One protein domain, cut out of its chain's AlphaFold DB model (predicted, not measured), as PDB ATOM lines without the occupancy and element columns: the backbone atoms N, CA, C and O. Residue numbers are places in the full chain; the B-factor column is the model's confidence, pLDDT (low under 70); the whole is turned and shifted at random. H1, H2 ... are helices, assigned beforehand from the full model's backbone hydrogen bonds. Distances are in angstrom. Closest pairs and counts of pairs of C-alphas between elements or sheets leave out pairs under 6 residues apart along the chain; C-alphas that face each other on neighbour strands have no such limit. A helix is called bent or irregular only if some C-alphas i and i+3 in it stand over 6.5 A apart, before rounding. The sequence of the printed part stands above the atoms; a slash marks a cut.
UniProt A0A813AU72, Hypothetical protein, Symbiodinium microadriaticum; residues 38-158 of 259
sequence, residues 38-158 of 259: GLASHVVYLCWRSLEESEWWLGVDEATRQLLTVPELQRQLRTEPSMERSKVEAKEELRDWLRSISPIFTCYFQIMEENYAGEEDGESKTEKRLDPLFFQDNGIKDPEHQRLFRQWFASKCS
ATOM      1  N   GLY A  38     -29.482 -38.243  23.134       44.56
ATOM      2  CA  GLY A  38     -28.397 -37.537  22.449       44.56
ATOM      3  C   GLY A  38     -28.752 -36.136  21.918       44.56
ATOM      4  O   GLY A  38     -27.855 -35.354  21.605       44.56
ATOM      5  N   LEU A  39     -30.036 -35.760  21.840       47.53
ATOM      6  CA  LEU A  39     -30.474 -34.529  21.157       47.53
ATOM      7  C   LEU A  39     -30.162 -33.238  21.927       47.53
ATOM      8  O   LEU A  39     -29.751 -32.241  21.327       47.53
ATOM      9  N   ALA A  40     -30.315 -33.243  23.252       50.09
ATOM     10  CA  ALA A  40     -29.952 -32.098  24.086       50.09
ATOM     11  C   ALA A  40     -28.425 -31.935  24.184       50.09
ATOM     12  O   ALA A  40     -27.921 -30.810  24.176       50.09
ATOM     13  N   SER A  41     -27.701 -33.064  24.209       54.56
ATOM     14  CA  SER A  41     -26.235 -33.119  24.175       54.56
ATOM     15  C   SER A  41     -25.697 -32.431  22.921       54.56
ATOM     16  O   SER A  41     -24.862 -31.533  23.009       54.56
ATOM     17  N   HIS A  42     -26.273 -32.748  21.759       55.84
ATOM     18  CA  HIS A  42     -25.813 -32.224  20.480       55.84
ATOM     19  C   HIS A  42     -26.058 -30.717  20.320       55.84
ATOM     20  O   HIS A  42     -25.211 -30.036  19.767       55.84
ATOM     21  N   VAL A  43     -27.155 -30.137  20.825       57.38
ATOM     22  CA  VAL A  43     -27.403 -28.681  20.696       57.38
ATOM     23  C   VAL A  43     -26.510 -27.858  21.627       57.38
ATOM     24  O   VAL A  43     -26.026 -26.800  21.220       57.38
ATOM     25  N   VAL A  44     -26.258 -28.329  22.852       64.56
ATOM     26  CA  VAL A  44     -25.289 -27.689  23.759       64.56
ATOM     27  C   VAL A  44     -23.892 -27.809  23.165       64.56
ATOM     28  O   VAL A  44     -23.215 -26.797  23.015       64.56
ATOM     29  N   TYR A  45     -23.517 -29.011  22.724       63.12
ATOM     30  CA  TYR A  45     -22.236 -29.282  22.089       63.12
ATOM     31  C   TYR A  45     -22.068 -28.538  20.759       63.12
ATOM     32  O   TYR A  45     -20.985 -28.050  20.500       63.12
ATOM     33  N   LEU A  46     -23.103 -28.358  19.932       60.19
ATOM     34  CA  LEU A  46     -23.033 -27.586  18.684       60.19
ATOM     35  C   LEU A  46     -23.062 -26.076  18.924       60.19
ATOM     36  O   LEU A  46     -22.348 -25.364  18.232       60.19
ATOM     37  N   CYS A  47     -23.859 -25.547  19.863       58.09
ATOM     38  CA  CYS A  47     -23.818 -24.108  20.176       58.09
ATOM     39  C   CYS A  47     -22.475 -23.750  20.860       58.09
ATOM     40  O   CYS A  47     -21.991 -22.631  20.708       58.09
ATOM     41  N   TRP A  48     -21.841 -24.721  21.529       62.00
ATOM     42  CA  TRP A  48     -20.485 -24.649  22.079       62.00
ATOM     43  C   TRP A  48     -19.389 -24.796  21.001       62.00
ATOM     44  O   TRP A  48     -18.642 -23.853  20.759       62.00
ATOM     45  N   ARG A  49     -19.366 -25.903  20.253       56.84
ATOM     46  CA  ARG A  49     -18.404 -26.208  19.178       56.84
ATOM     47  C   ARG A  49     -18.508 -25.264  17.983       56.84
ATOM     48  O   ARG A  49     -17.495 -24.946  17.382       56.84
ATOM     49  N   SER A  50     -19.694 -24.751  17.644       56.22
ATOM     50  CA  SER A  50     -19.844 -23.721  16.600       56.22
ATOM     51  C   SER A  50     -19.253 -22.374  17.017       56.22
ATOM     52  O   SER A  50     -18.959 -21.562  16.140       56.22
ATOM     53  N   LEU A  51     -19.101 -22.111  18.321       53.69
ATOM     54  CA  LEU A  51     -18.371 -20.944  18.814       53.69
ATOM     55  C   LEU A  51     -16.858 -21.141  18.616       53.69
ATOM     56  O   LEU A  51     -16.148 -20.200  18.283       53.69
ATOM     57  N   GLU A  52     -16.391 -22.379  18.755       51.19
ATOM     58  CA  GLU A  52     -14.979 -22.757  18.748       51.19
ATOM     59  C   GLU A  52     -14.428 -23.034  17.334       51.19
ATOM     60  O   GLU A  52     -13.370 -22.537  16.953       51.19
ATOM     61  N   GLU A  53     -15.171 -23.730  16.469       47.50
ATOM     62  CA  GLU A  53     -14.735 -24.063  15.100       47.50
ATOM     63  C   GLU A  53     -14.541 -22.837  14.197       47.50
ATOM     64  O   GLU A  53     -13.909 -22.946  13.144       47.50
ATOM     65  N   SER A  54     -15.018 -21.662  14.613       47.25
ATOM     66  CA  SER A  54     -14.750 -20.414  13.899       47.25
ATOM     67  C   SER A  54     -13.314 -19.883  14.062       47.25
ATOM     68  O   SER A  54     -12.911 -19.040  13.262       47.25
ATOM     69  N   GLU A  55     -12.505 -20.424  14.989       47.38
ATOM     70  CA  GLU A  55     -11.125 -19.953  15.224       47.38
ATOM     71  C   GLU A  55     -10.021 -21.014  15.014       47.38
ATOM     72  O   GLU A  55      -8.911 -20.654  14.620       47.38
ATOM     73  N   TRP A  56     -10.287 -22.318  15.163       46.81
ATOM     74  CA  TRP A  56      -9.208 -23.330  15.198       46.81
ATOM     75  C   TRP A  56      -8.839 -23.990  13.855       46.81
ATOM     76  O   TRP A  56      -7.722 -24.487  13.703       46.81
ATOM     77  N   TRP A  57      -9.707 -23.964  12.836       43.06
ATOM     78  CA  TRP A  57      -9.413 -24.607  11.538       43.06
ATOM     79  C   TRP A  57      -8.732 -23.704  10.506       43.06
ATOM     80  O   TRP A  57      -8.212 -24.203   9.507       43.06
ATOM     81  N   LEU A  58      -8.681 -22.392  10.739       51.28
ATOM     82  CA  LEU A  58      -8.056 -21.447   9.806       51.28
ATOM     83  C   LEU A  58      -6.545 -21.258  10.044       51.28
ATOM     84  O   LEU A  58      -5.898 -20.562   9.266       51.28
ATOM     85  N   GLY A  59      -5.979 -21.880  11.088       48.53
ATOM     86  CA  GLY A  59      -4.589 -21.669  11.514       48.53
ATOM     87  C   GLY A  59      -3.636 -22.860  11.373       48.53
ATOM     88  O   GLY A  59      -2.447 -22.704  11.648       48.53
ATOM     89  N   VAL A  60      -4.099 -24.048  10.960       53.97
ATOM     90  CA  VAL A  60      -3.183 -25.180  10.730       53.97
ATOM     91  C   VAL A  60      -2.535 -25.012   9.360       53.97
ATOM     92  O   VAL A  60      -3.085 -25.412   8.336       53.97
ATOM     93  N   ASP A  61      -1.361 -24.384   9.361       60.53
ATOM     94  CA  ASP A  61      -0.563 -24.124   8.167       60.53
ATOM     95  C   ASP A  61      -0.249 -25.429   7.408       60.53
ATOM     96  O   ASP A  61       0.052 -26.464   8.016       60.53
ATOM     97  N   GLU A  62      -0.303 -25.378   6.075       64.19
ATOM     98  CA  GLU A  62      -0.027 -26.495   5.157       64.19
ATOM     99  C   GLU A  62       1.360 -27.125   5.411       64.19
ATOM    100  O   GLU A  62       1.553 -28.327   5.210       64.19
ATOM    101  N   ALA A  63       2.315 -26.363   5.962       58.91
ATOM    102  CA  ALA A  63       3.610 -26.882   6.398       58.91
ATOM    103  C   ALA A  63       3.491 -27.955   7.502       58.91
ATOM    104  O   ALA A  63       4.240 -28.936   7.518       58.91
ATOM    105  N   THR A  64       2.509 -27.821   8.393       65.38
ATOM    106  CA  THR A  64       2.239 -28.781   9.476       65.38
ATOM    107  C   THR A  64       1.657 -30.085   8.928       65.38
ATOM    108  O   THR A  64       1.951 -31.165   9.446       65.38
ATOM    109  N   ARG A  65       0.897 -30.016   7.825       65.00
ATOM    110  CA  ARG A  65       0.375 -31.200   7.121       65.00
ATOM    111  C   ARG A  65       1.479 -32.011   6.451       65.00
ATOM    112  O   ARG A  65       1.412 -33.238   6.462       65.00
ATOM    113  N   GLN A  66       2.514 -31.360   5.922       68.19
ATOM    114  CA  GLN A  66       3.618 -32.070   5.268       68.19
ATOM    115  C   GLN A  66       4.543 -32.785   6.268       68.19
ATOM    116  O   GLN A  66       5.007 -33.889   5.984       68.19
ATOM    117  N   LEU A  67       4.751 -32.227   7.466       60.03
ATOM    118  CA  LEU A  67       5.600 -32.827   8.511       60.03
ATOM    119  C   LEU A  67       5.004 -34.089   9.168       60.03
ATOM    120  O   LEU A  67       5.742 -34.903   9.723       60.03
ATOM    121  N   LEU A  68       3.690 -34.309   9.051       58.19
ATOM    122  CA  LEU A  68       2.989 -35.493   9.573       58.19
ATOM    123  C   LEU A  68       3.208 -36.782   8.752       58.19
ATOM    124  O   LEU A  68       2.704 -37.841   9.128       58.19
ATOM    125  N   THR A  69       3.979 -36.732   7.660       62.22
ATOM    126  CA  THR A  69       4.287 -37.909   6.822       62.22
ATOM    127  C   THR A  69       5.417 -38.796   7.360       62.22
ATOM    128  O   THR A  69       5.671 -39.863   6.802       62.22
ATOM    129  N   VAL A  70       6.083 -38.412   8.457       76.88
ATOM    130  CA  VAL A  70       7.182 -39.192   9.049       76.88
ATOM    131  C   VAL A  70       6.631 -40.319   9.948       76.88
ATOM    132  O   VAL A  70       6.048 -40.027  10.998       76.88
ATOM    133  N   PRO A  71       6.860 -41.613   9.630       73.75
ATOM    134  CA  PRO A  71       6.320 -42.745  10.403       73.75
ATOM    135  C   PRO A  71       6.785 -42.793  11.868       73.75
ATOM    136  O   PRO A  71       6.107 -43.354  12.729       73.75
ATOM    137  N   GLU A  72       7.941 -42.198  12.165       63.84
ATOM    138  CA  GLU A  72       8.532 -42.158  13.507       63.84
ATOM    139  C   GLU A  72       7.792 -41.173  14.435       63.84
ATOM    140  O   GLU A  72       7.563 -41.477  15.606       63.84
ATOM    141  N   LEU A  73       7.311 -40.045  13.893       63.47
ATOM    142  CA  LEU A  73       6.470 -39.094  14.629       63.47
ATOM    143  C   LEU A  73       5.062 -39.650  14.854       63.47
ATOM    144  O   LEU A  73       4.509 -39.471  15.934       63.47
ATOM    145  N   GLN A  74       4.518 -40.418  13.902       64.06
ATOM    146  CA  GLN A  74       3.262 -41.150  14.108       64.06
ATOM    147  C   GLN A  74       3.355 -42.178  15.240       64.06
ATOM    148  O   GLN A  74       2.361 -42.422  15.916       64.06
ATOM    149  N   ARG A  75       4.531 -42.779  15.472       69.38
ATOM    150  CA  ARG A  75       4.727 -43.760  16.549       69.38
ATOM    151  C   ARG A  75       4.836 -43.088  17.928       69.38
ATOM    152  O   ARG A  75       4.365 -43.667  18.900       69.38
ATOM    153  N   GLN A  76       5.371 -41.865  18.002       61.19
ATOM    154  CA  GLN A  76       5.400 -41.042  19.226       61.19
ATOM    155  C   GLN A  76       4.065 -40.339  19.523       61.19
ATOM    156  O   GLN A  76       3.668 -40.261  20.685       61.19
ATOM    157  N   LEU A  77       3.325 -39.894  18.500       58.25
ATOM    158  CA  LEU A  77       1.964 -39.364  18.673       58.25
ATOM    159  C   LEU A  77       0.948 -40.441  19.082       58.25
ATOM    160  O   LEU A  77      -0.115 -40.111  19.593       58.25
ATOM    161  N   ARG A  78       1.265 -41.728  18.886       56.84
ATOM    162  CA  ARG A  78       0.403 -42.856  19.276       56.84
ATOM    163  C   ARG A  78       0.447 -43.185  20.767       56.84
ATOM    164  O   ARG A  78      -0.134 -44.181  21.189       56.84
ATOM    165  N   THR A  79       1.168 -42.395  21.554       53.69
ATOM    166  CA  THR A  79       1.111 -42.506  23.003       53.69
ATOM    167  C   THR A  79      -0.128 -41.750  23.481       53.69
ATOM    168  O   THR A  79      -0.328 -40.580  23.172       53.69
ATOM    169  N   GLU A  80      -0.919 -42.435  24.293       54.25
ATOM    170  CA  GLU A  80      -2.257 -42.121  24.800       54.25
ATOM    171  C   GLU A  80      -2.493 -40.842  25.661       54.25
ATOM    172  O   GLU A  80      -3.648 -40.638  26.029       54.25
ATOM    173  N   PRO A  81      -1.552 -39.923  26.011       62.12
ATOM    174  CA  PRO A  81      -1.924 -38.689  26.732       62.12
ATOM    175  C   PRO A  81      -2.897 -37.735  26.024       62.12
ATOM    176  O   PRO A  81      -3.448 -36.862  26.693       62.12
ATOM    177  N   SER A  82      -3.107 -37.846  24.709       70.62
ATOM    178  CA  SER A  82      -3.931 -36.863  23.989       70.62
ATOM    179  C   SER A  82      -5.400 -36.913  24.408       70.62
ATOM    180  O   SER A  82      -5.993 -35.866  24.638       70.62
ATOM    181  N   MET A  83      -5.974 -38.111  24.555       70.69
ATOM    182  CA  MET A  83      -7.402 -38.253  24.857       70.69
ATOM    183  C   MET A  83      -7.726 -37.799  26.282       70.69
ATOM    184  O   MET A  83      -8.730 -37.133  26.516       70.69
ATOM    185  N   GLU A  84      -6.858 -38.123  27.242       75.94
ATOM    186  CA  GLU A  84      -7.078 -37.734  28.634       75.94
ATOM    187  C   GLU A  84      -6.885 -36.227  28.839       75.94
ATOM    188  O   GLU A  84      -7.608 -35.619  29.624       75.94
ATOM    189  N   ARG A  85      -5.977 -35.596  28.079       79.50
ATOM    190  CA  ARG A  85      -5.852 -34.133  28.067       79.50
ATOM    191  C   ARG A  85      -7.119 -33.469  27.517       79.50
ATOM    192  O   ARG A  85      -7.610 -32.548  28.160       79.50
ATOM    193  N   SER A  86      -7.681 -33.976  26.418       81.75
ATOM    194  CA  SER A  86      -8.926 -33.441  25.846       81.75
ATOM    195  C   SER A  86     -10.110 -33.529  26.812       81.75
ATOM    196  O   SER A  86     -10.939 -32.628  26.850       81.75
ATOM    197  N   LYS A  87     -10.177 -34.570  27.654       82.69
ATOM    198  CA  LYS A  87     -11.217 -34.658  28.693       82.69
ATOM    199  C   LYS A  87     -11.068 -33.589  29.770       82.69
ATOM    200  O   LYS A  87     -12.075 -33.122  30.286       82.69
ATOM    201  N   VAL A  88      -9.841 -33.248  30.169       85.50
ATOM    202  CA  VAL A  88      -9.610 -32.206  31.185       85.50
ATOM    203  C   VAL A  88     -10.003 -30.835  30.641       85.50
ATOM    204  O   VAL A  88     -10.668 -30.081  31.343       85.50
ATOM    205  N   GLU A  89      -9.661 -30.558  29.386       87.25
ATOM    206  CA  GLU A  89     -10.001 -29.311  28.697       87.25
ATOM    207  C   GLU A  89     -11.522 -29.143  28.562       87.25
ATOM    208  O   GLU A  89     -12.075 -28.187  29.105       87.25
ATOM    209  N   ALA A  90     -12.222 -30.166  28.054       85.19
ATOM    210  CA  ALA A  90     -13.684 -30.157  27.942       85.19
ATOM    211  C   ALA A  90     -14.397 -29.906  29.288       85.19
ATOM    212  O   ALA A  90     -15.450 -29.266  29.352       85.19
ATOM    213  N   LYS A  91     -13.823 -30.389  30.399       89.19
ATOM    214  CA  LYS A  91     -14.356 -30.151  31.751       89.19
ATOM    215  C   LYS A  91     -14.188 -28.704  32.193       89.19
ATOM    216  O   LYS A  91     -15.092 -28.151  32.819       89.19
ATOM    217  N   GLU A  92     -13.034 -28.098  31.936       91.06
ATOM    218  CA  GLU A  92     -12.797 -26.692  32.274       91.06
ATOM    219  C   GLU A  92     -13.688 -25.775  31.435       91.06
ATOM    220  O   GLU A  92     -14.329 -24.875  31.979       91.06
ATOM    221  N   GLU A  93     -13.854 -26.094  30.157       88.81
ATOM    222  CA  GLU A  93     -14.725 -25.368  29.238       88.81
ATOM    223  C   GLU A  93     -16.197 -25.452  29.648       88.81
ATOM    224  O   GLU A  93     -16.887 -24.432  29.679       88.81
ATOM    225  N   LEU A  94     -16.676 -26.629  30.068       91.62
ATOM    226  CA  LEU A  94     -18.025 -26.772  30.620       91.62
ATOM    227  C   LEU A  94     -18.219 -25.904  31.879       91.62
ATOM    228  O   LEU A  94     -19.280 -25.300  32.063       91.62
ATOM    229  N   ARG A  95     -17.203 -25.789  32.750       94.25
ATOM    230  CA  ARG A  95     -17.268 -24.899  33.929       94.25
ATOM    231  C   ARG A  95     -17.329 -23.437  33.531       94.25
ATOM    232  O   ARG A  95     -18.115 -22.690  34.117       94.25
ATOM    233  N   ASP A  96     -16.504 -23.024  32.584       93.06
ATOM    234  CA  ASP A  96     -16.455 -21.639  32.130       93.06
ATOM    235  C   ASP A  96     -17.728 -21.252  31.382       93.06
ATOM    236  O   ASP A  96     -18.275 -20.168  31.616       93.06
ATOM    237  N   TRP A  97     -18.290 -22.176  30.604       93.25
ATOM    238  CA  TRP A  97     -19.615 -22.030  30.020       93.25
ATOM    239  C   TRP A  97     -20.679 -21.804  31.100       93.25
ATOM    240  O   TRP A  97     -21.390 -20.799  31.034       93.25
ATOM    241  N   LEU A  98     -20.743 -22.640  32.143       94.75
ATOM    242  CA  LEU A  98     -21.698 -22.456  33.248       94.75
ATOM    243  C   LEU A  98     -21.517 -21.106  33.954       94.75
ATOM    244  O   LEU A  98     -22.501 -20.401  34.201       94.75
ATOM    245  N   ARG A  99     -20.268 -20.702  34.223       96.00
ATOM    246  CA  ARG A  99     -19.946 -19.394  34.820       96.00
ATOM    247  C   ARG A  99     -20.385 -18.225  33.941       96.00
ATOM    248  O   ARG A  99     -20.791 -17.201  34.485       96.00
ATOM    249  N   SER A 100     -20.329 -18.376  32.615       92.88
ATOM    250  CA  SER A 100     -20.762 -17.346  31.662       92.88
ATOM    251  C   SER A 100     -22.270 -17.077  31.712       92.88
ATOM    252  O   SER A 100     -22.709 -15.974  31.385       92.88
ATOM    253  N   ILE A 101     -23.063 -18.071  32.128       94.31
ATOM    254  CA  ILE A 101     -24.504 -17.927  32.335       94.31
ATOM    255  C   ILE A 101     -24.752 -17.296  33.707       94.31
ATOM    256  O   ILE A 101     -25.412 -16.263  33.816       94.31
ATOM    257  N   SER A 102     -24.239 -17.933  34.760       96.19
ATOM    258  CA  SER A 102     -24.272 -17.432  36.131       96.19
ATOM    259  C   SER A 102     -23.336 -18.263  37.011       96.19
ATOM    260  O   SER A 102     -23.354 -19.494  36.923       96.19
ATOM    261  N   PRO A 103     -22.573 -17.649  37.934       96.75
ATOM    262  CA  PRO A 103     -21.694 -18.389  38.841       96.75
ATOM    263  C   PRO A 103     -22.444 -19.391  39.730       96.75
ATOM    264  O   PRO A 103     -21.839 -20.352  40.190       96.75
ATOM    265  N   ILE A 104     -23.755 -19.222  39.940       96.81
ATOM    266  CA  ILE A 104     -24.564 -20.169  40.726       96.81
ATOM    267  C   ILE A 104     -24.681 -21.542  40.052       96.81
ATOM    268  O   ILE A 104     -24.937 -22.528  40.735       96.81
ATOM    269  N   PHE A 105     -24.475 -21.631  38.732       96.38
ATOM    270  CA  PHE A 105     -24.654 -22.872  37.979       96.38
ATOM    271  C   PHE A 105     -23.484 -23.840  38.061       96.38
ATOM    272  O   PHE A 105     -23.628 -24.991  37.654       96.38
ATOM    273  N   THR A 106     -22.362 -23.449  38.668       95.31
ATOM    274  CA  THR A 106     -21.255 -24.383  38.909       95.31
ATOM    275  C   THR A 106     -21.650 -25.538  39.836       95.31
ATOM    276  O   THR A 106     -20.958 -26.549  39.856       95.31
ATOM    277  N   CYS A 107     -22.764 -25.432  40.574       96.06
ATOM    278  CA  CYS A 107     -23.310 -26.532  41.373       96.06
ATOM    279  C   CYS A 107     -23.872 -27.690  40.524       96.06
ATOM    280  O   CYS A 107     -23.909 -28.819  41.004       96.06
ATOM    281  N   TYR A 108     -24.255 -27.438  39.267       95.94
ATOM    282  CA  TYR A 108     -24.741 -28.462  38.332       95.94
ATOM    283  C   TYR A 108     -23.621 -29.138  37.540       95.94
ATOM    284  O   TYR A 108     -23.885 -30.099  36.823       95.94
ATOM    285  N   PHE A 109     -22.378 -28.663  37.683       95.00
ATOM    286  CA  PHE A 109     -21.237 -29.134  36.902       95.00
ATOM    287  C   PHE A 109     -21.071 -30.657  36.964       95.00
ATOM    288  O   PHE A 109     -20.962 -31.286  35.923       95.00
ATOM    289  N   GLN A 110     -21.103 -31.240  38.165       94.38
ATOM    290  CA  GLN A 110     -20.881 -32.678  38.351       94.38
ATOM    291  C   GLN A 110     -21.963 -33.523  37.662       94.38
ATOM    292  O   GLN A 110     -21.654 -34.513  37.011       94.38
ATOM    293  N   ILE A 111     -23.226 -33.099  37.769       94.06
ATOM    294  CA  ILE A 111     -24.365 -33.810  37.173       94.06
ATOM    295  C   ILE A 111     -24.302 -33.712  35.644       94.06
ATOM    296  O   ILE A 111     -24.486 -34.708  34.955       94.06
ATOM    297  N   MET A 112     -23.995 -32.527  35.112       92.69
ATOM    298  CA  MET A 112     -23.821 -32.340  33.670       92.69
ATOM    299  C   MET A 112     -22.632 -33.145  33.142       92.69
ATOM    300  O   MET A 112     -22.750 -33.819  32.127       92.69
ATOM    301  N   GLU A 113     -21.497 -33.128  33.838       91.25
ATOM    302  CA  GLU A 113     -20.326 -33.922  33.464       91.25
ATOM    303  C   GLU A 113     -20.668 -35.418  33.380       91.25
ATOM    304  O   GLU A 113     -20.319 -36.070  32.401       91.25
ATOM    305  N   GLU A 114     -21.394 -35.954  34.361       90.12
ATOM    306  CA  GLU A 114     -21.807 -37.362  34.378       90.12
ATOM    307  C   GLU A 114     -22.795 -37.707  33.258       90.12
ATOM    308  O   GLU A 114     -22.670 -38.766  32.643       90.12
ATOM    309  N   ASN A 115     -23.731 -36.807  32.950       87.94
ATOM    310  CA  ASN A 115     -24.716 -37.006  31.887       87.94
ATOM    311  C   ASN A 115     -24.113 -36.902  30.476       87.94
ATOM    312  O   ASN A 115     -24.596 -37.564  29.562       87.94
ATOM    313  N   TYR A 116     -23.074 -36.081  30.287       77.62
ATOM    314  CA  TYR A 116     -22.533 -35.756  28.960       77.62
ATOM    315  C   TYR A 116     -21.168 -36.392  28.649       77.62
ATOM    316  O   TYR A 116     -20.709 -36.315  27.513       77.62
ATOM    317  N   ALA A 117     -20.517 -37.070  29.600       78.00
ATOM    318  CA  ALA A 117     -19.227 -37.733  29.369       78.00
ATOM    319  C   ALA A 117     -19.311 -39.060  28.574       78.00
ATOM    320  O   ALA A 117     -18.277 -39.701  28.375       78.00
ATOM    321  N   GLY A 118     -20.508 -39.507  28.167       61.78
ATOM    322  CA  GLY A 118     -20.743 -40.901  27.768       61.78
ATOM    323  C   GLY A 118     -21.069 -41.190  26.301       61.78
ATOM    324  O   GLY A 118     -20.822 -42.312  25.871       61.78
ATOM    325  N   GLU A 119     -21.608 -40.241  25.533       58.03
ATOM    326  CA  GLU A 119     -22.242 -40.571  24.245       58.03
ATOM    327  C   GLU A 119     -21.602 -39.803  23.081       58.03
ATOM    328  O   GLU A 119     -21.946 -38.663  22.774       58.03
ATOM    329  N   GLU A 120     -20.636 -40.460  22.430       60.88
ATOM    330  CA  GLU A 120     -20.050 -40.068  21.143       60.88
ATOM    331  C   GLU A 120     -20.959 -40.557  20.001       60.88
ATOM    332  O   GLU A 120     -20.533 -41.322  19.144       60.88
ATOM    333  N   ASP A 121     -22.242 -40.182  20.002       51.34
ATOM    334  CA  ASP A 121     -23.206 -40.755  19.058       51.34
ATOM    335  C   ASP A 121     -23.943 -39.693  18.234       51.34
ATOM    336  O   ASP A 121     -24.686 -38.856  18.739       51.34
ATOM    337  N   GLY A 122     -23.749 -39.798  16.915       55.16
ATOM    338  CA  GLY A 122     -24.742 -39.448  15.901       55.16
ATOM    339  C   GLY A 122     -24.953 -37.960  15.622       55.16
ATOM    340  O   GLY A 122     -25.600 -37.239  16.376       55.16
ATOM    341  N   GLU A 123     -24.502 -37.524  14.445       53.88
ATOM    342  CA  GLU A 123     -24.806 -36.227  13.828       53.88
ATOM    343  C   GLU A 123     -26.325 -36.053  13.626       53.88
ATOM    344  O   GLU A 123     -26.891 -36.363  12.576       53.88
ATOM    345  N   SER A 124     -27.012 -35.571  14.657       55.56
ATOM    346  CA  SER A 124     -28.438 -35.272  14.630       55.56
ATOM    347  C   SER A 124     -28.612 -33.774  14.390       55.56
ATOM    348  O   SER A 124     -28.485 -32.937  15.280       55.56
ATOM    349  N   LYS A 125     -28.889 -33.416  13.130       53.84
ATOM    350  CA  LYS A 125     -29.295 -32.059  12.739       53.84
ATOM    351  C   LYS A 125     -30.687 -31.774  13.288       53.84
ATOM    352  O   LYS A 125     -31.676 -31.955  12.579       53.84
ATOM    353  N   THR A 126     -30.777 -31.345  14.537       54.22
ATOM    354  CA  THR A 126     -32.043 -30.911  15.122       54.22
ATOM    355  C   THR A 126     -32.147 -29.401  15.215       54.22
ATOM    356  O   THR A 126     -31.168 -28.652  15.242       54.22
ATOM    357  N   GLU A 127     -33.399 -28.961  15.163       64.69
ATOM    358  CA  GLU A 127     -33.789 -27.571  15.295       64.69
ATOM    359  C   GLU A 127     -33.221 -26.991  16.584       64.69
ATOM    360  O   GLU A 127     -33.220 -27.625  17.639       64.69
ATOM    361  N   LYS A 128     -32.762 -25.743  16.495       72.12
ATOM    362  CA  LYS A 128     -32.343 -24.965  17.650       72.12
ATOM    363  C   LYS A 128     -33.594 -24.779  18.517       72.12
ATOM    364  O   LYS A 128     -34.365 -23.852  18.287       72.12
ATOM    365  N   ARG A 129     -33.826 -25.661  19.483       77.44
ATOM    366  CA  ARG A 129     -34.764 -25.507  20.600       77.44
ATOM    367  C   ARG A 129     -34.147 -26.185  21.813       77.44
ATOM    368  O   ARG A 129     -33.493 -27.213  21.688       77.44
ATOM    369  N   LEU A 130     -34.323 -25.572  22.980       83.50
ATOM    370  CA  LEU A 130     -33.879 -26.171  24.231       83.50
ATOM    371  C   LEU A 130     -34.836 -27.313  24.577       83.50
ATOM    372  O   LEU A 130     -36.029 -27.066  24.765       83.50
ATOM    373  N   ASP A 131     -34.320 -28.537  24.632       84.06
ATOM    374  CA  ASP A 131     -35.109 -29.720  24.973       84.06
ATOM    375  C   ASP A 131     -35.719 -29.564  26.380       84.06
ATOM    376  O   ASP A 131     -34.987 -29.279  27.331       84.06
ATOM    377  N   PRO A 132     -37.040 -29.738  26.567       84.00
ATOM    378  CA  PRO A 132     -37.636 -29.795  27.898       84.00
ATOM    379  C   PRO A 132     -36.979 -30.825  28.833       84.00
ATOM    380  O   PRO A 132     -36.921 -30.575  30.041       84.00
ATOM    381  N   LEU A 133     -36.465 -31.942  28.296       89.56
ATOM    382  CA  LEU A 133     -35.781 -32.985  29.069       89.56
ATOM    383  C   LEU A 133     -34.426 -32.528  29.613       89.56
ATOM    384  O   LEU A 133     -34.021 -32.995  30.675       89.56
ATOM    385  N   PHE A 134     -33.798 -31.510  29.009       91.00
ATOM    386  CA  PHE A 134     -32.528 -30.942  29.476       91.00
ATOM    387  C   PHE A 134     -32.551 -30.602  30.973       91.00
ATOM    388  O   PHE A 134     -31.598 -30.869  31.705       91.00
ATOM    389  N   PHE A 135     -33.647 -30.012  31.457       94.56
ATOM    390  CA  PHE A 135     -33.765 -29.639  32.868       94.56
ATOM    391  C   PHE A 135     -33.984 -30.847  33.777       94.56
ATOM    392  O   PHE A 135     -33.540 -30.838  34.925       94.56
ATOM    393  N   GLN A 136     -34.679 -31.866  33.275       94.31
ATOM    394  CA  GLN A 136     -34.963 -33.085  34.016       94.31
ATOM    395  C   GLN A 136     -33.698 -33.929  34.175       94.31
ATOM    396  O   GLN A 136     -33.378 -34.310  35.303       94.31
ATOM    397  N   ASP A 137     -32.964 -34.139  33.086       92.12
ATOM    398  CA  ASP A 137     -31.763 -34.973  33.054       92.12
ATOM    399  C   ASP A 137     -30.664 -34.378  33.936       92.12
ATOM    400  O   ASP A 137     -30.034 -35.075  34.727       92.12
ATOM    401  N   ASN A 138     -30.513 -33.051  33.910       94.19
ATOM    402  CA  ASN A 138     -29.521 -32.343  34.721       94.19
ATOM    403  C   ASN A 138     -29.999 -31.995  36.142       94.19
ATOM    404  O   ASN A 138     -29.306 -31.296  36.882       94.19
ATOM    405  N   GLY A 139     -31.193 -32.447  36.543       94.94
ATOM    406  CA  GLY A 139     -31.724 -32.224  37.890       94.94
ATOM    407  C   GLY A 139     -32.005 -30.752  38.237       94.94
ATOM    408  O   GLY A 139     -32.075 -30.395  39.418       94.94
ATOM    409  N   ILE A 140     -32.194 -29.886  37.239       96.19
ATOM    410  CA  ILE A 140     -32.456 -28.452  37.409       96.19
ATOM    411  C   ILE A 140     -33.941 -28.253  37.732       96.19
ATOM    412  O   ILE A 140     -34.778 -28.027  36.859       96.19
ATOM    413  N   LYS A 141     -34.284 -28.347  39.019       96.38
ATOM    414  CA  LYS A 141     -35.672 -28.225  39.510       96.38
ATOM    415  C   LYS A 141     -36.107 -26.793  39.817       96.38
ATOM    416  O   LYS A 141     -37.303 -26.530  39.887       96.38
ATOM    417  N   ASP A 142     -35.154 -25.892  40.037       97.44
ATOM    418  CA  ASP A 142     -35.443 -24.515  40.429       97.44
ATOM    419  C   ASP A 142     -35.970 -23.706  39.220       97.44
ATOM    420  O   ASP A 142     -35.285 -23.628  38.193       97.44
ATOM    421  N   PRO A 143     -37.174 -23.104  39.303       96.38
ATOM    422  CA  PRO A 143     -37.759 -22.354  38.194       96.38
ATOM    423  C   PRO A 143     -36.965 -21.091  37.817       96.38
ATOM    424  O   PRO A 143     -36.940 -20.735  36.638       96.38
ATOM    425  N   GLU A 144     -36.282 -20.433  38.760       96.94
ATOM    426  CA  GLU A 144     -35.400 -19.293  38.462       96.94
ATOM    427  C   GLU A 144     -34.185 -19.753  37.653       96.94
ATOM    428  O   GLU A 144     -33.813 -19.126  36.659       96.94
ATOM    429  N   HIS A 145     -33.607 -20.900  38.016       96.50
ATOM    430  CA  HIS A 145     -32.500 -21.494  37.269       96.50
ATOM    431  C   HIS A 145     -32.919 -21.863  35.843       96.50
ATOM    432  O   HIS A 145     -32.236 -21.500  34.884       96.50
ATOM    433  N   GLN A 146     -34.079 -22.507  35.680       95.38
ATOM    434  CA  GLN A 146     -34.627 -22.813  34.356       95.38
ATOM    435  C   GLN A 146     -34.862 -21.543  33.525       95.38
ATOM    436  O   GLN A 146     -34.544 -21.521  32.334       95.38
ATOM    437  N   ARG A 147     -35.389 -20.471  34.135       95.25
ATOM    438  CA  ARG A 147     -35.623 -19.178  33.469       95.25
ATOM    439  C   ARG A 147     -34.325 -18.568  32.944       95.25
ATOM    440  O   ARG A 147     -34.294 -18.122  31.799       95.25
ATOM    441  N   LEU A 148     -33.265 -18.571  33.749       95.38
ATOM    442  CA  LEU A 148     -31.948 -18.051  33.368       95.38
ATOM    443  C   LEU A 148     -31.325 -18.840  32.209       95.38
ATOM    444  O   LEU A 148     -30.841 -18.225  31.262       95.38
ATOM    445  N   PHE A 149     -31.403 -20.176  32.227       93.94
ATOM    446  CA  PHE A 149     -30.971 -20.994  31.089       93.94
ATOM    447  C   PHE A 149     -31.753 -20.634  29.825       93.94
ATOM    448  O   PHE A 149     -31.146 -20.304  28.808       93.94
ATOM    449  N   ARG A 150     -33.093 -20.609  29.882       92.25
ATOM    450  CA  ARG A 150     -33.931 -20.228  28.728       92.25
ATOM    451  C   ARG A 150     -33.575 -18.841  28.192       92.25
ATOM    452  O   ARG A 150     -33.473 -18.667  26.981       92.25
ATOM    453  N   GLN A 151     -33.356 -17.872  29.080       93.69
ATOM    454  CA  GLN A 151     -32.964 -16.511  28.717       93.69
ATOM    455  C   GLN A 151     -31.593 -16.474  28.026       93.69
ATOM    456  O   GLN A 151     -31.442 -15.806  27.002       93.69
ATOM    457  N   TRP A 152     -30.605 -17.202  28.550       92.50
ATOM    458  CA  TRP A 152     -29.277 -17.293  27.945       92.50
ATOM    459  C   TRP A 152     -29.333 -17.943  26.560       92.50
ATOM    460  O   TRP A 152     -28.787 -17.399  25.601       92.50
ATOM    461  N   PHE A 153     -30.079 -19.043  26.427       89.56
ATOM    462  CA  PHE A 153     -30.297 -19.751  25.166       89.56
ATOM    463  C   PHE A 153     -30.992 -18.868  24.115       89.56
ATOM    464  O   PHE A 153     -30.528 -18.794  22.974       89.56
ATOM    465  N   ALA A 154     -32.037 -18.132  24.506       88.19
ATOM    466  CA  ALA A 154     -32.693 -17.132  23.659       88.19
ATOM    467  C   ALA A 154     -31.710 -16.052  23.181       88.19
ATOM    468  O   ALA A 154     -31.682 -15.717  21.997       88.19
ATOM    469  N   SER A 155     -30.856 -15.553  24.082       89.00
ATOM    470  CA  SER A 155     -29.883 -14.506  23.766       89.00
ATOM    471  C   SER A 155     -28.724 -14.981  22.885       89.00
ATOM    472  O   SER A 155     -28.245 -14.193  22.073       89.00
ATOM    473  N   LYS A 156     -28.217 -16.206  23.074       86.31
ATOM    474  CA  LYS A 156     -26.980 -16.686  22.429       86.31
ATOM    475  C   LYS A 156     -27.228 -17.495  21.168       86.31
ATOM    476  O   LYS A 156     -26.607 -17.223  20.147       86.31
ATOM    477  N   CYS A 157     -28.157 -18.444  21.202       77.75
ATOM    478  CA  CYS A 157     -28.397 -19.323  20.058       77.75
ATOM    479  C   CYS A 157     -29.453 -18.732  19.087       77.75
ATOM    480  O   CYS A 157     -29.886 -19.415  18.159       77.75
ATOM    481  N   SER A 158     -29.848 -17.456  19.274       74.81
ATOM    482  CA  SER A 158     -30.938 -16.780  18.539       74.81
ATOM    483  C   SER A 158     -32.218 -17.618  18.516       74.81
ATOM    484  O   SER A 158     -32.927 -17.683  17.512       74.81
TER     485      SER A 158
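AT A GLANCE: This is residues 38 to 158 of the 259 residues of the protein "Hypothetical protein" of Symbiodinium microadriaticum (UniProt A0A813AU72). Look for a loose cluster of helices at one end, from which a wide open loop sticks out. In the cluster H5 folds back on the last part of H4 as a helical hairpin, with H6, H7 and the first part of H1 around it, while the unnamed residues 117 to 132 loop round the first part of H1. The far residues of H1, then H2, H3 and the first residues of H4 make the open loop and give the model its length. The printed part has 121 residues with seven named helices, H1 to H7 in chain order, and no named strand, class all helix. It is loose, with a radius of gyration of the C-alphas of 17.7 A and spans of 56 by 27 by 27 A.

IN THESE COORDINATES: Find C-alpha 81 at (-1.924, -38.689, 26.732); from there H4, the longest helix, runs 31.2 A to residue 101. H5 follows, residues 103 to 116, 20.0 A long; it is irregular, with C-alphas 107 and 110 7.3 A apart. Go back to C-alpha 38 at (-28.397, -37.537, 22.449), where H1, residues 38 to 56, begins its 25.0 A, with a kink of 38 degrees near residue 48. H2 is residues 62 to 67, 9.1 A, and H3 residues 71 to 77, 9.9 A. H6 is residues 133 to 137, 6.0 A; H7, residues 143 to 156, runs 19.9 A to C-alpha 156 at (-26.980, -16.686, 22.429).

HOW THE PARTS SIT: Start at H4: its residues 91 to 99 touch H5, opposite ways at a steep tilt of 39 degrees, in a helical hairpin, with the C-alphas of Leu 98 and Phe 105 closest at 5.6 A. H4 and H7 only just touch, with 3 pairs of C-alphas within 8 A, and are about perpendicular at 75 degrees; Ile 101 and Trp 152 have the closest C-alphas, 6.5 A apart. H1 and H6 are close but not clearly touching, the closest C-alphas being those of Ala 40 and Phe 134, 6.1 A apart. H1 and H4 are only just apart, 8.4 A at their closest. H2 and H3 touch no helix. In H2, H3, H4, H6 and H7 every O i to N i+4 pair is within hydrogen-bond range; in H1 it is 11 of 15, in H5 5 of 10.

THE WHOLE: The C-alphas farthest apart, those of Val 70 and Pro 143, are 56.1 A apart. Residues 49 to 67, 69 to 76 and 78 to 86 stand free. The link from H5 to H6 is long, 16 residues, and the others are tight. The printed part has no cut. Its mean pLDDT is 75.4, and residues 38 to 69, 72 to 81 and 118 to 127 are under 70.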